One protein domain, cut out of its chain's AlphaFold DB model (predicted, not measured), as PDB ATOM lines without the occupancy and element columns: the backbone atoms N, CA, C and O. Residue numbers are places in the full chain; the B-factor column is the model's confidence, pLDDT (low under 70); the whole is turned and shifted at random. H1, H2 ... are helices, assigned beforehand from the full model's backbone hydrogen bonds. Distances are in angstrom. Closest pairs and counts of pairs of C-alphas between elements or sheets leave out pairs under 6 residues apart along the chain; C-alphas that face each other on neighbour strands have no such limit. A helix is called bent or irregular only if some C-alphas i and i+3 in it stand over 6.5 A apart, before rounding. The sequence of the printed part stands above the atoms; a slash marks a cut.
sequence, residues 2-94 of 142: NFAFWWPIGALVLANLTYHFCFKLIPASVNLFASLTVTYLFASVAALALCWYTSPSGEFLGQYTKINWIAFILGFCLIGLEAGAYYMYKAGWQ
ATOM      1  N   ASN A   2      17.176  35.302   8.831       76.69
ATOM      2  CA  ASN A   2      15.819  34.997   8.355       76.69
ATOM      3  C   ASN A   2      15.148  33.876   9.166       76.69
ATOM      4  O   ASN A   2      15.829  32.987   9.673       76.69
ATOM      5  N   PHE A   3      13.811  33.880   9.211       81.69
ATOM      6  CA  PHE A   3      12.976  32.820   9.804       81.69
ATOM      7  C   PHE A   3      13.372  31.408   9.329       81.69
ATOM      8  O   PHE A   3      13.394  30.469  10.121       81.69
ATOM      9  N   ALA A   4      13.804  31.284   8.068       84.12
ATOM     10  CA  ALA A   4      14.318  30.051   7.472       84.12
ATOM     11  C   ALA A   4      15.482  29.401   8.255       84.12
ATOM     12  O   ALA A   4      15.638  28.186   8.210       84.12
ATOM     13  N   PHE A   5      16.282  30.190   8.981       85.12
ATOM     14  CA  PHE A   5      17.419  29.689   9.757       85.12
ATOM     15  C   PHE A   5      17.005  29.137  11.128       85.12
ATOM     16  O   PHE A   5      17.580  28.164  11.604       85.12
ATOM     17  N   TRP A   6      16.002  29.748  11.767       88.56
ATOM     18  CA  TRP A   6      15.611  29.423  13.145       88.56
ATOM     19  C   TRP A   6      14.471  28.409  13.240       88.56
ATOM     20  O   TRP A   6      14.421  27.648  14.206       88.56
ATOM     21  N   TRP A   7      13.579  28.351  12.246       90.88
ATOM     22  CA  TRP A   7      12.462  27.401  12.265       90.88
ATOM     23  C   TRP A   7      12.893  25.922  12.399       90.88
ATOM     24  O   TRP A   7      12.257  25.220  13.190       90.88
ATOM     25  N   PRO A   8      13.980  25.429  11.752       90.38
ATOM     26  CA  PRO A   8      14.378  24.026  11.872       90.38
ATOM     27  C   PRO A   8      14.882  23.712  13.279       90.38
ATOM     28  O   PRO A   8      14.622  22.636  13.808       90.38
ATOM     29  N   ILE A   9      15.560  24.676  13.912       89.62
ATOM     30  CA  ILE A   9      16.038  24.555  15.290       89.62
ATOM     31  C   ILE A   9      14.840  24.435  16.235       89.62
ATOM     32  O   ILE A   9      14.814  23.542  17.078       89.62
ATOM     33  N   GLY A  10      13.814  25.274  16.060       89.88
ATOM     34  CA  GLY A  10      12.579  25.181  16.842       89.88
ATOM     35  C   GLY A  10      11.881  23.827  16.684       89.88
ATOM     36  O   GLY A  10      11.517  23.203  17.681       89.88
ATOM     37  N   ALA A  11      11.757  23.335  15.448       90.44
ATOM     38  CA  ALA A  11      11.181  22.021  15.167       90.44
ATOM     39  C   ALA A  11      11.983  20.882  15.825       90.44
ATOM     40  O   ALA A  11      11.395  19.998  16.448       90.44
ATOM     41  N   LEU A  12      13.319  20.934  15.755       90.94
ATOM     42  CA  LEU A  12      14.207  19.959  16.395       90.94
ATOM     43  C   LEU A  12      14.067  19.958  17.917       90.94
ATOM     44  O   LEU A  12      14.017  18.884  18.516       90.94
ATOM     45  N   VAL A  13      13.989  21.133  18.544       91.69
ATOM     46  CA  VAL A  13      13.808  21.250  19.999       91.69
ATOM     47  C   VAL A  13      12.475  20.641  20.420       91.69
ATOM     48  O   VAL A  13      12.451  19.808  21.323       91.69
ATOM     49  N   LEU A  14      11.380  20.988  19.739       92.50
ATOM     50  CA  LEU A  14      10.058  20.436  20.047       92.50
ATOM     51  C   LEU A  14      10.021  18.913  19.880       92.50
ATOM     52  O   LEU A  14       9.519  18.223  20.766       92.50
ATOM     53  N   ALA A  15      10.598  18.393  18.794       91.56
ATOM     54  CA  ALA A  15      10.690  16.956  18.554       91.56
ATOM     55  C   ALA A  15      11.540  16.239  19.615       91.56
ATOM     56  O   ALA A  15      11.173  15.159  20.064       91.56
ATOM     57  N   ASN A  16      12.652  16.833  20.060       90.75
ATOM     58  CA  ASN A  16      13.486  16.245  21.114       90.75
ATOM     59  C   ASN A  16      12.780  16.239  22.478       90.75
ATOM     60  O   ASN A  16      12.906  15.274  23.229       90.75
ATOM     61  N   LEU A  17      12.023  17.290  22.806       90.75
ATOM     62  CA  LEU A  17      11.252  17.340  24.051       90.75
ATOM     63  C   LEU A  17      10.194  16.234  24.094       90.75
ATOM     64  O   LEU A  17      10.125  15.479  25.065       90.75
ATOM     65  N   THR A  18       9.399  16.106  23.030       90.44
ATOM     66  CA  THR A  18       8.372  15.059  22.937       90.44
ATOM     67  C   THR A  18       8.998  13.669  22.901       90.44
ATOM     68  O   THR A  18       8.504  12.775  23.584       90.44
ATOM     69  N   TYR A  19      10.122  13.499  22.199       89.62
ATOM     70  CA  TYR A  19      10.898  12.260  22.171       89.62
ATOM     71  C   TYR A  19      11.265  11.780  23.582       89.62
ATOM     72  O   TYR A  19      10.897  10.671  23.975       89.62
ATOM     73  N   HIS A  20      11.917  12.624  24.387       88.69
ATOM     74  CA  HIS A  20      12.361  12.242  25.735       88.69
ATOM     75  C   HIS A  20      11.196  11.926  26.675       88.69
ATOM     76  O   HIS A  20      11.284  11.001  27.488       88.69
ATOM     77  N   PHE A  21      10.076  12.641  26.543       88.19
ATOM     78  CA  PHE A  21       8.860  12.334  27.297       88.19
ATOM     79  C   PHE A  21       8.266  10.987  26.900       88.19
ATOM     80  O   PHE A  21       7.986  10.175  27.782       88.19
ATOM     81  N   CYS A  22       8.140  10.706  25.601       86.31
ATOM     82  CA  CYS A  22       7.649   9.420  25.117       86.31
ATOM     83  C   CYS A  22       8.485   8.267  25.678       86.31
ATOM     84  O   CYS A  22       7.918   7.366  26.292       86.31
ATOM     85  N   PHE A  23       9.817   8.322  25.579       83.50
ATOM     86  CA  PHE A  23      10.684   7.252  26.086       83.50
ATOM     87  C   PHE A  23      10.579   7.037  27.595       83.50
ATOM     88  O   PHE A  23      10.618   5.892  28.053       83.50
ATOM     89  N   LYS A  24      10.403   8.107  28.378       83.12
ATOM     90  CA  LYS A  24      10.187   7.974  29.823       83.12
ATOM     91  C   LYS A  24       8.851   7.300  30.148       83.12
ATOM     92  O   LYS A  24       8.770   6.577  31.141       83.12
ATOM     93  N   LEU A  25       7.832   7.529  29.322       84.44
ATOM     94  CA  LEU A  25       6.481   6.996  29.497       84.44
ATOM     95  C   LEU A  25       6.324   5.544  29.017       84.44
ATOM     96  O   LEU A  25       5.366   4.892  29.431       84.44
ATOM     97  N   ILE A  26       7.240   5.010  28.192       82.44
ATOM     98  CA  ILE A  26       7.147   3.621  27.711       82.44
ATOM     99  C   ILE A  26       7.154   2.644  28.910       82.44
ATOM    100  O   ILE A  26       8.138   2.578  29.670       82.44
ATOM    101  N   PRO A  27       6.096   1.823  29.078       77.38
ATOM    102  CA  PRO A  27       6.021   0.842  30.155       77.38
ATOM    103  C   PRO A  27       7.195  -0.141  30.115       77.38
ATOM    104  O   PRO A  27       7.653  -0.550  29.051       77.38
ATOM    105  N   ALA A  28       7.696  -0.554  31.285       74.94
ATOM    106  CA  ALA A  28       8.780  -1.549  31.355       74.94
ATOM    107  C   ALA A  28       8.343  -2.949  30.896       74.94
ATOM    108  O   ALA A  28       9.184  -3.782  30.586       74.94
ATOM    109  N   SER A  29       7.034  -3.195  30.865       76.69
ATOM    110  CA  SER A  29       6.424  -4.467  30.491       76.69
ATOM    111  C   SER A  29       6.358  -4.707  28.981       76.69
ATOM    112  O   SER A  29       6.090  -5.830  28.566       76.69
ATOM    113  N   VAL A  30       6.582  -3.680  28.154       81.56
ATOM    114  CA  VAL A  30       6.517  -3.793  26.692       81.56
ATOM    115  C   VAL A  30       7.916  -4.033  26.135       81.56
ATOM    116  O   VAL A  30       8.863  -3.327  26.484       81.56
ATOM    117  N   ASN A  31       8.043  -5.011  25.235       86.00
ATOM    118  CA  ASN A  31       9.274  -5.211  24.479       86.00
ATOM    119  C   ASN A  31       9.544  -3.972  23.611       86.00
ATOM    120  O   ASN A  31       8.729  -3.622  22.755       86.00
ATOM    121  N   LEU A  32      10.695  -3.327  23.821       87.06
ATOM    122  CA  LEU A  32      11.064  -2.107  23.110       87.06
ATOM    123  C   LEU A  32      10.985  -2.282  21.591       87.06
ATOM    124  O   LEU A  32      10.338  -1.483  20.929       87.06
ATOM    125  N   PHE A  33      11.584  -3.338  21.041       88.00
ATOM    126  CA  PHE A  33      11.651  -3.551  19.594       88.00
ATOM    127  C   PHE A  33      10.269  -3.771  18.966       88.00
ATOM    128  O   PHE A  33      10.029  -3.341  17.835       88.00
ATOM    129  N   ALA A  34       9.331  -4.363  19.713       88.44
ATOM    130  CA  ALA A  34       7.936  -4.449  19.286       88.44
ATOM    131  C   ALA A  34       7.300  -3.053  19.184       88.44
ATOM    132  O   ALA A  34       6.664  -2.739  18.178       88.44
ATOM    133  N   SER A  35       7.537  -2.184  20.174       88.81
ATOM    134  CA  SER A  35       7.102  -0.782  20.118       88.81
ATOM    135  C   SER A  35       7.758  -0.030  18.959       88.81
ATOM    136  O   SER A  35       7.065   0.688  18.244       88.81
ATOM    137  N   LEU A  36       9.064  -0.218  18.738       90.06
ATOM    138  CA  LEU A  36       9.793   0.447  17.654       90.06
ATOM    139  C   LEU A  36       9.272   0.027  16.280       90.06
ATOM    140  O   LEU A  36       9.165   0.862  15.391       90.06
ATOM    141  N   THR A  37       8.868  -1.234  16.113       91.38
ATOM    142  CA  THR A  37       8.266  -1.709  14.857       91.38
ATOM    143  C   THR A  37       7.015  -0.901  14.510       91.38
ATOM    144  O   THR A  37       6.875  -0.425  13.384       91.38
ATOM    145  N   VAL A  38       6.129  -0.681  15.485       92.12
ATOM    146  CA  VAL A  38       4.918   0.133  15.292       92.12
ATOM    147  C   VAL A  38       5.277   1.597  15.031       92.12
ATOM    148  O   VAL A  38       4.731   2.201  14.106       92.12
ATOM    149  N   THR A  39       6.231   2.153  15.786       91.44
ATOM    150  CA  THR A  39       6.727   3.524  15.593       91.44
ATOM    151  C   THR A  39       7.264   3.736  14.178       91.44
ATOM    152  O   THR A  39       6.889   4.709  13.525       91.44
ATOM    153  N   TYR A  40       8.083   2.816  13.660       92.44
ATOM    154  CA  TYR A  40       8.650   2.926  12.316       92.44
ATOM    155  C   TYR A  40       7.614   2.742  11.214       92.44
ATOM    156  O   TYR A  40       7.707   3.425  10.195       92.44
ATOM    157  N   LEU A  41       6.615   1.876  11.396       93.88
ATOM    158  CA  LEU A  41       5.512   1.763  10.438       93.88
ATOM    159  C   LEU A  41       4.730   3.076  10.353       93.88
ATOM    160  O   LEU A  41       4.496   3.582   9.257       93.88
ATOM    161  N   PHE A  42       4.397   3.671  11.501       94.44
ATOM    162  CA  PHE A  42       3.729   4.969  11.541       94.44
ATOM    163  C   PHE A  42       4.591   6.077  10.917       94.44
ATOM    164  O   PHE A  42       4.112   6.831  10.069       94.44
ATOM    165  N   ALA A  43       5.879   6.136  11.272       93.00
ATOM    166  CA  ALA A  43       6.825   7.097  10.713       93.00
ATOM    167  C   ALA A  43       6.982   6.935   9.195       93.00
ATOM    168  O   ALA A  43       7.038   7.930   8.477       93.00
ATOM    169  N   SER A  44       6.990   5.697   8.695       93.38
ATOM    170  CA  SER A  44       7.063   5.402   7.262       93.38
ATOM    171  C   SER A  44       5.826   5.913   6.531       93.38
ATOM    172  O   SER A  44       5.960   6.605   5.530       93.38
ATOM    173  N   VAL A  45       4.621   5.652   7.051       94.31
ATOM    174  CA  VAL A  45       3.371   6.164   6.459       94.31
ATOM    175  C   VAL A  45       3.349   7.695   6.453       94.31
ATOM    176  O   VAL A  45       3.019   8.300   5.432       94.31
ATOM    177  N   ALA A  46       3.755   8.333   7.553       93.12
ATOM    178  CA  ALA A  46       3.849   9.788   7.632       93.12
ATOM    179  C   ALA A  46       4.874  10.356   6.631       93.12
ATOM    180  O   ALA A  46       4.583  11.325   5.929       93.12
ATOM    181  N   ALA A  47       6.049   9.729   6.510       91.69
ATOM    182  CA  ALA A  47       7.080  10.125   5.556       91.69
ATOM    183  C   ALA A  47       6.621   9.946   4.101       91.69
ATOM    184  O   ALA A  47       6.868  10.826   3.278       91.69
ATOM    185  N   LEU A  48       5.907   8.860   3.786       90.94
ATOM    186  CA  LEU A  48       5.303   8.641   2.469       90.94
ATOM    187  C   LEU A  48       4.296   9.747   2.126       90.94
ATOM    188  O   LEU A  48       4.346  10.292   1.024       90.94
ATOM    189  N   ALA A  49       3.429  10.123   3.072       90.62
ATOM    190  CA  ALA A  49       2.454  11.196   2.880       90.62
ATOM    191  C   ALA A  49       3.127  12.559   2.638       90.62
ATOM    192  O   ALA A  49       2.745  13.289   1.723       90.62
ATOM    193  N   LEU A  50       4.171  12.883   3.409       90.19
ATOM    194  CA  LEU A  50       4.949  14.113   3.228       90.19
ATOM    195  C   LEU A  50       5.734  14.119   1.914       90.19
ATOM    196  O   LEU A  50       5.802  15.149   1.241       90.19
ATOM    197  N   CYS A  51       6.299  12.976   1.526       88.25
ATOM    198  CA  CYS A  51       6.981  12.810   0.248       88.25
ATOM    199  C   CYS A  51       6.006  13.039  -0.913       88.25
ATOM    200  O   CYS A  51       6.340  13.744  -1.864       88.25
ATOM    201  N   TRP A  52       4.778  12.526  -0.809       85.94
ATOM    202  CA  TRP A  52       3.737  12.753  -1.808       85.94
ATOM    203  C   TRP A  52       3.319  14.225  -1.891       85.94
ATOM    204  O   TRP A  52       3.206  14.758  -2.990       85.94
ATOM    205  N   TYR A  53       3.178  14.903  -0.748       87.62
ATOM    206  CA  TYR A  53       2.842  16.329  -0.690       87.62
ATOM    207  C   TYR A  53       3.947  17.243  -1.247       87.62
ATOM    208  O   TYR A  53       3.658  18.275  -1.846       87.62
ATOM    209  N   THR A  54       5.214  16.870  -1.048       87.06
ATOM    210  CA  THR A  54       6.373  17.709  -1.405       87.06
ATOM    211  C   THR A  54       6.918  17.404  -2.808       87.06
ATOM    212  O   THR A  54       7.682  18.195  -3.358       87.06
ATOM    213  N   SER A  55       6.546  16.269  -3.409       82.12
ATOM    214  CA  SER A  55       7.016  15.885  -4.744       82.12
ATOM    215  C   SER A  55       6.261  16.639  -5.846       82.12
ATOM    216  O   SER A  55       5.028  16.608  -5.864       82.12
ATOM    217  N   PRO A  56       6.959  17.245  -6.825       74.50
ATOM    218  CA  PRO A  56       6.332  17.759  -8.040       74.50
ATOM    219  C   PRO A  56       5.564  16.654  -8.779       74.50
ATOM    220  O   PRO A  56       5.967  15.485  -8.780       74.50
ATOM    221  N   SER A  57       4.453  17.020  -9.420       69.06
ATOM    222  CA  SER A  57       3.557  16.088 -10.112       69.06
ATOM    223  C   SER A  57       4.314  15.192 -11.103       69.06
ATOM    224  O   SER A  57       4.819  15.680 -12.112       69.06
ATOM    225  N   GLY A  58       4.364  13.884 -10.822       67.00
ATOM    226  CA  GLY A  58       4.927  12.854 -11.707       67.00
ATOM    227  C   GLY A  58       6.240  12.211 -11.242       67.00
ATOM    228  O   GLY A  58       6.560  11.122 -11.709       67.00
ATOM    229  N   GLU A  59       6.969  12.801 -10.289       75.88
ATOM    230  CA  GLU A  59       8.295  12.291  -9.886       75.88
ATOM    231  C   GLU A  59       8.321  11.477  -8.582       75.88
ATOM    232  O   GLU A  59       9.385  11.000  -8.194       75.88
ATOM    233  N   PHE A  60       7.181  11.255  -7.917       75.88
ATOM    234  CA  PHE A  60       7.126  10.578  -6.608       75.88
ATOM    235  C   PHE A  60       7.864   9.227  -6.591       75.88
ATOM    236  O   PHE A  60       8.735   9.002  -5.754       75.88
ATOM    237  N   LEU A  61       7.575   8.342  -7.553       77.44
ATOM    238  CA  LEU A  61       8.247   7.039  -7.655       77.44
ATOM    239  C   LEU A  61       9.711   7.164  -8.113       77.44
ATOM    240  O   LEU A  61      10.549   6.353  -7.724       77.44
ATOM    241  N   GLY A  62      10.038   8.207  -8.880       77.75
ATOM    242  CA  GLY A  62      11.395   8.498  -9.349       77.75
ATOM    243  C   GLY A  62      12.340   9.023  -8.262       77.75
ATOM    244  O   GLY A  62      13.547   9.063  -8.479       77.75
ATOM    245  N   GLN A  63      11.836   9.404  -7.084       80.81
ATOM    246  CA  GLN A  63      12.693   9.744  -5.941       80.81
ATOM    247  C   GLN A  63      13.265   8.487  -5.268       80.81
ATOM    248  O   GLN A  63      14.410   8.501  -4.818       80.81
ATOM    249  N   TYR A  64      12.524   7.371  -5.260       82.94
ATOM    250  CA  TYR A  64      12.980   6.123  -4.633       82.94
ATOM    251  C   TYR A  64      14.124   5.458  -5.399       82.94
ATOM    252  O   TYR A  64      14.951   4.780  -4.796       82.94
ATOM    253  N   THR A  65      14.233   5.697  -6.708       80.50
ATOM    254  CA  THR A  65      15.358   5.197  -7.516       80.50
ATOM    255  C   THR A  65      16.671   5.928  -7.226       80.50
ATOM    256  O   THR A  65      17.738   5.412  -7.547       80.50
ATOM    257  N   LYS A  66      16.611   7.106  -6.591       85.06
ATOM    258  CA  LYS A  66      17.780   7.894  -6.169       85.06
ATOM    259  C   LYS A  66      18.241   7.556  -4.748       85.06
ATOM    260  O   LYS A  66      19.230   8.119  -4.280       85.06
ATOM    261  N   ILE A  67      17.526   6.675  -4.041       86.25
ATOM    262  CA  ILE A  67      17.882   6.290  -2.675       86.25
ATOM    263  C   ILE A  67      19.211   5.540  -2.689       86.25
ATOM    264  O   ILE A  67      19.407   4.576  -3.426       86.25
ATOM    265  N   ASN A  68      20.120   5.989  -1.829       91.00
ATOM    266  CA  ASN A  68      21.423   5.375  -1.644       91.00
ATOM    267  C   ASN A  68      21.411   4.389  -0.463       91.00
ATOM    268  O   ASN A  68      20.569   4.476   0.434       91.00
ATOM    269  N   TRP A  69      22.416   3.513  -0.401       91.44
ATOM    270  CA  TRP A  69      22.620   2.550   0.681       91.44
ATOM    271  C   TRP A  69      22.722   3.206   2.075       91.44
ATOM    272  O   TRP A  69      22.426   2.567   3.083       91.44
ATOM    273  N   ILE A  70      23.051   4.505   2.133       91.44
ATOM    274  CA  ILE A  70      23.058   5.331   3.353       91.44
ATOM    275  C   ILE A  70      21.711   5.267   4.092       91.44
ATOM    276  O   ILE A  70      21.703   5.255   5.320       91.44
ATOM    277  N   ALA A  71      20.581   5.161   3.383       88.38
ATOM    278  CA  ALA A  71      19.265   5.048   4.016       88.38
ATOM    279  C   ALA A  71      19.158   3.812   4.929       88.38
ATOM    280  O   ALA A  71      18.577   3.895   6.012       88.38
ATOM    281  N   PHE A  72      19.779   2.692   4.543       89.69
ATOM    282  CA  PHE A  72      19.808   1.482   5.368       89.69
ATOM    283  C   PHE A  72      20.683   1.659   6.612       89.69
ATOM    284  O   PHE A  72      20.284   1.236   7.697       89.69
ATOM    285  N   ILE A  73      21.835   2.328   6.485       93.56
ATOM    286  CA  ILE A  73      22.685   2.647   7.644       93.56
ATOM    287  C   ILE A  73      21.928   3.544   8.621       93.56
ATOM    288  O   ILE A  73      21.925   3.273   9.818       93.56
ATOM    289  N   LEU A  74      21.260   4.588   8.120       89.81
ATOM    290  CA  LEU A  74      20.486   5.503   8.954       89.81
ATOM    291  C   LEU A  74      19.385   4.764   9.717       89.81
ATOM    292  O   LEU A  74      19.246   4.974  10.920       89.81
ATOM    293  N   GLY A  75      18.661   3.858   9.051       90.06
ATOM    294  CA  GLY A  75      17.670   2.994   9.696       90.06
ATOM    295  C   GLY A  75      18.268   2.147  10.822       90.06
ATOM    296  O   GLY A  75      17.702   2.072  11.910       90.06
ATOM    297  N   PHE A  76      19.451   1.569  10.610       91.50
ATOM    298  CA  PHE A  76      20.151   0.820  11.655       91.50
ATOM    299  C   PHE A  76      20.597   1.718  12.826       91.50
ATOM    300  O   PHE A  76      20.433   1.351  13.991       91.50
ATOM    301  N   CYS A  77      21.107   2.918  12.540       93.50
ATOM    302  CA  CYS A  77      21.491   3.894  13.562       93.50
ATOM    303  C   CYS A  77      20.299   4.352  14.416       93.50
ATOM    304  O   CYS A  77      20.459   4.511  15.625       93.50
ATOM    305  N   LEU A  78      19.117   4.531  13.815       91.81
ATOM    306  CA  LEU A  78      17.878   4.889  14.517       91.81
ATOM    307  C   LEU A  78      17.514   3.849  15.587       91.81
ATOM    308  O   LEU A  78      17.258   4.225  16.731       91.81
ATOM    309  N   ILE A  79      17.608   2.554  15.260       92.25
ATOM    310  CA  ILE A  79      17.348   1.469  16.221       92.25
ATOM    311  C   ILE A  79      18.305   1.569  17.414       92.25
ATOM    312  O   ILE A  79      17.880   1.453  18.563       92.25
ATOM    313  N   GLY A  80      19.596   1.812  17.160       90.81
ATOM    314  CA  GLY A  80      20.597   1.984  18.215       90.81
ATOM    315  C   GLY A  80      20.343   3.214  19.091       90.81
ATOM    316  O   GLY A  80      20.480   3.136  20.313       90.81
ATOM    317  N   LEU A  81      19.932   4.329  18.485       91.00
ATOM    318  CA  LEU A  81      19.618   5.576  19.184       91.00
ATOM    319  C   LEU A  81      18.419   5.391  20.124       91.00
ATOM    320  O   LEU A  81      18.489   5.747  21.299       91.00
ATOM    321  N   GLU A  82      17.349   4.766  19.636       91.25
ATOM    322  CA  GLU A  82      16.142   4.500  20.421       91.25
ATOM    323  C   GLU A  82      16.353   3.432  21.498       91.25
ATOM    324  O   GLU A  82      15.875   3.590  22.624       91.25
ATOM    325  N   ALA A  83      17.122   2.380  21.201       90.19
ATOM    326  CA  ALA A  83      17.553   1.406  22.200       90.19
ATOM    327  C   ALA A  83      18.367   2.071  23.314       90.19
ATOM    328  O   ALA A  83      18.065   1.888  24.496       90.19
ATOM    329  N   GLY A  84      19.354   2.892  22.950       89.62
ATOM    330  CA  GLY A  84      20.174   3.640  23.900       89.62
ATOM    331  C   GLY A  84      19.337   4.558  24.790       89.62
ATOM    332  O   GLY A  84      19.463   4.499  26.014       89.62
ATOM    333  N   ALA A  85      18.435   5.347  24.201       88.00
ATOM    334  CA  ALA A  85      17.553   6.244  24.946       88.00
ATOM    335  C   ALA A  85      16.629   5.484  25.910       88.00
ATOM    336  O   ALA A  85      16.506   5.857  27.080       88.00
ATOM    337  N   TYR A  86      16.025   4.382  25.459       88.19
ATOM    338  CA  TYR A  86      15.180   3.546  26.308       88.19
ATOM    339  C   TYR A  86      15.946   2.984  27.511       88.19
ATOM    340  O   TYR A  86      15.510   3.153  28.654       88.19
ATOM    341  N   TYR A  87      17.096   2.345  27.277       87.88
ATOM    342  CA  TYR A  87      17.886   1.746  28.355       87.88
ATOM    343  C   TYR A  87      18.453   2.798  29.310       87.88
ATOM    344  O   TYR A  87      18.462   2.571  30.519       87.88
ATOM    345  N   MET A  88      18.830   3.972  28.802       89.50
ATOM    346  CA  MET A  88      19.243   5.116  29.617       89.50
ATOM    347  C   MET A  88      18.139   5.531  30.601       89.50
ATOM    348  O   MET A  88      18.387   5.652  31.803       89.50
ATOM    349  N   TYR A  89      16.896   5.681  30.132       87.31
ATOM    350  CA  TYR A  89      15.780   6.063  31.004       87.31
ATOM    351  C   TYR A  89      15.304   4.950  31.937       87.31
ATOM    352  O   TYR A  89      14.837   5.254  33.043       87.31
ATOM    353  N   LYS A  90      15.450   3.681  31.537       84.25
ATOM    354  CA  LYS A  90      15.190   2.517  32.400       84.25
ATOM    355  C   LYS A  90      16.236   2.333  33.488       84.25
ATOM    356  O   LYS A  90      15.871   1.921  34.583       84.25
ATOM    357  N   ALA A  91      17.486   2.714  33.237       86.44
ATOM    358  CA  ALA A  91      18.546   2.726  34.243       86.44
ATOM    359  C   ALA A  91      18.337   3.790  35.345       86.44
ATOM    360  O   ALA A  91      19.169   3.924  36.235       86.44
ATOM    361  N   GLY A  92      17.234   4.546  35.303       84.44
ATOM    362  CA  GLY A  92      16.856   5.493  36.352       84.44
ATOM    363  C   GLY A  92      17.370   6.912  36.132       84.44
ATOM    364  O   GLY A  92      17.121   7.777  36.970       84.44
ATOM    365  N   TRP A  93      18.024   7.191  35.000       85.94
ATOM    366  CA  TRP A  93      18.498   8.539  34.702       85.94
ATOM    367  C   TRP A  93      17.337   9.547  34.647       85.94
ATOM    368  O   TRP A  93      16.234   9.269  34.144       85.94
ATOM    369  N   GLN A  94      17.601  10.740  35.178       85.25
ATOM    370  CA  GLN A  94      16.687  11.876  35.110       85.25
ATOM    371  C   GLN A  94      16.747  12.518  33.717       85.25
ATOM    372  O   GLN A  94      17.819  12.606  33.123       85.25
TER     373      GLN A  94
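Overview. This is residues 2 to 94 of the 142 residues of the protein "EamA domain-containing protein" of Dialister microaerophilus UPII 345-E (UniProt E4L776). Three long helices make a loose, open frame: H1 and H4 meet near their last residues as a V, and H2 meets H4 with residues 32 to 36, then spreads away from it. The short H3 lies in the stretch that bridges the far ends of H2 and H4, while residues 2 to 18, mostly H1, stick out as an arm. The printed part has 93 residues, with four named helices in the order H1, H2, H3, H4 and no named strand; the class is all helix. It is loose, with a radius of gyration of the C-alphas of 16.4 A, and spans 49 by 35 by 21 A.

Along the chain. H1, residues 3 to 25, is 33.1 A long and begins with C-alpha 3 at (12.976, 32.820, 9.804). It is irregular, but only just: C-alphas 5 and 8 are 6.8 A apart. H2, residues 32 to 54, is 31.9 A long. H4, residues 70 to 90, is 30.2 A long and ends with C-alpha 90 at (15.190, 2.517, 32.400). H3 is residues 60 to 64, 7.6 A.

Arrangement. H1, with residues 20 to 24 alone, touches residues 85 to 90 of H4; the closest C-alphas, of Phe 23 and Tyr 86, are 5.8 A apart. They run the same way at a steep tilt of 50 degrees. H2 and H4 only just touch, with 3 pairs of C-alphas within 8 A, the closest those of Leu 32 and Ala 83 at 7.4 A. They run opposite ways at a steep tilt of 45 degrees. H2 and H3 are close but not clearly touching, with the C-alphas of Trp 52 and Phe 60 closest at 6.3 A. H1 is apart from H2 and H3, and H3 from H4. Every O i to N i+4 pair is within hydrogen-bond range in H2 and H4, 17 of 19 in H1 and 0 of 1 in H3, where 2 of 2 O i to N i+3 pairs are.

Size, cuts and confidence. The C-alphas farthest apart, of Gly 58 and Gly 92, are 50.1 A apart. The printed part has no cut and no long link. Its mean pLDDT is 87.1, with residues 57 to 58 under 70.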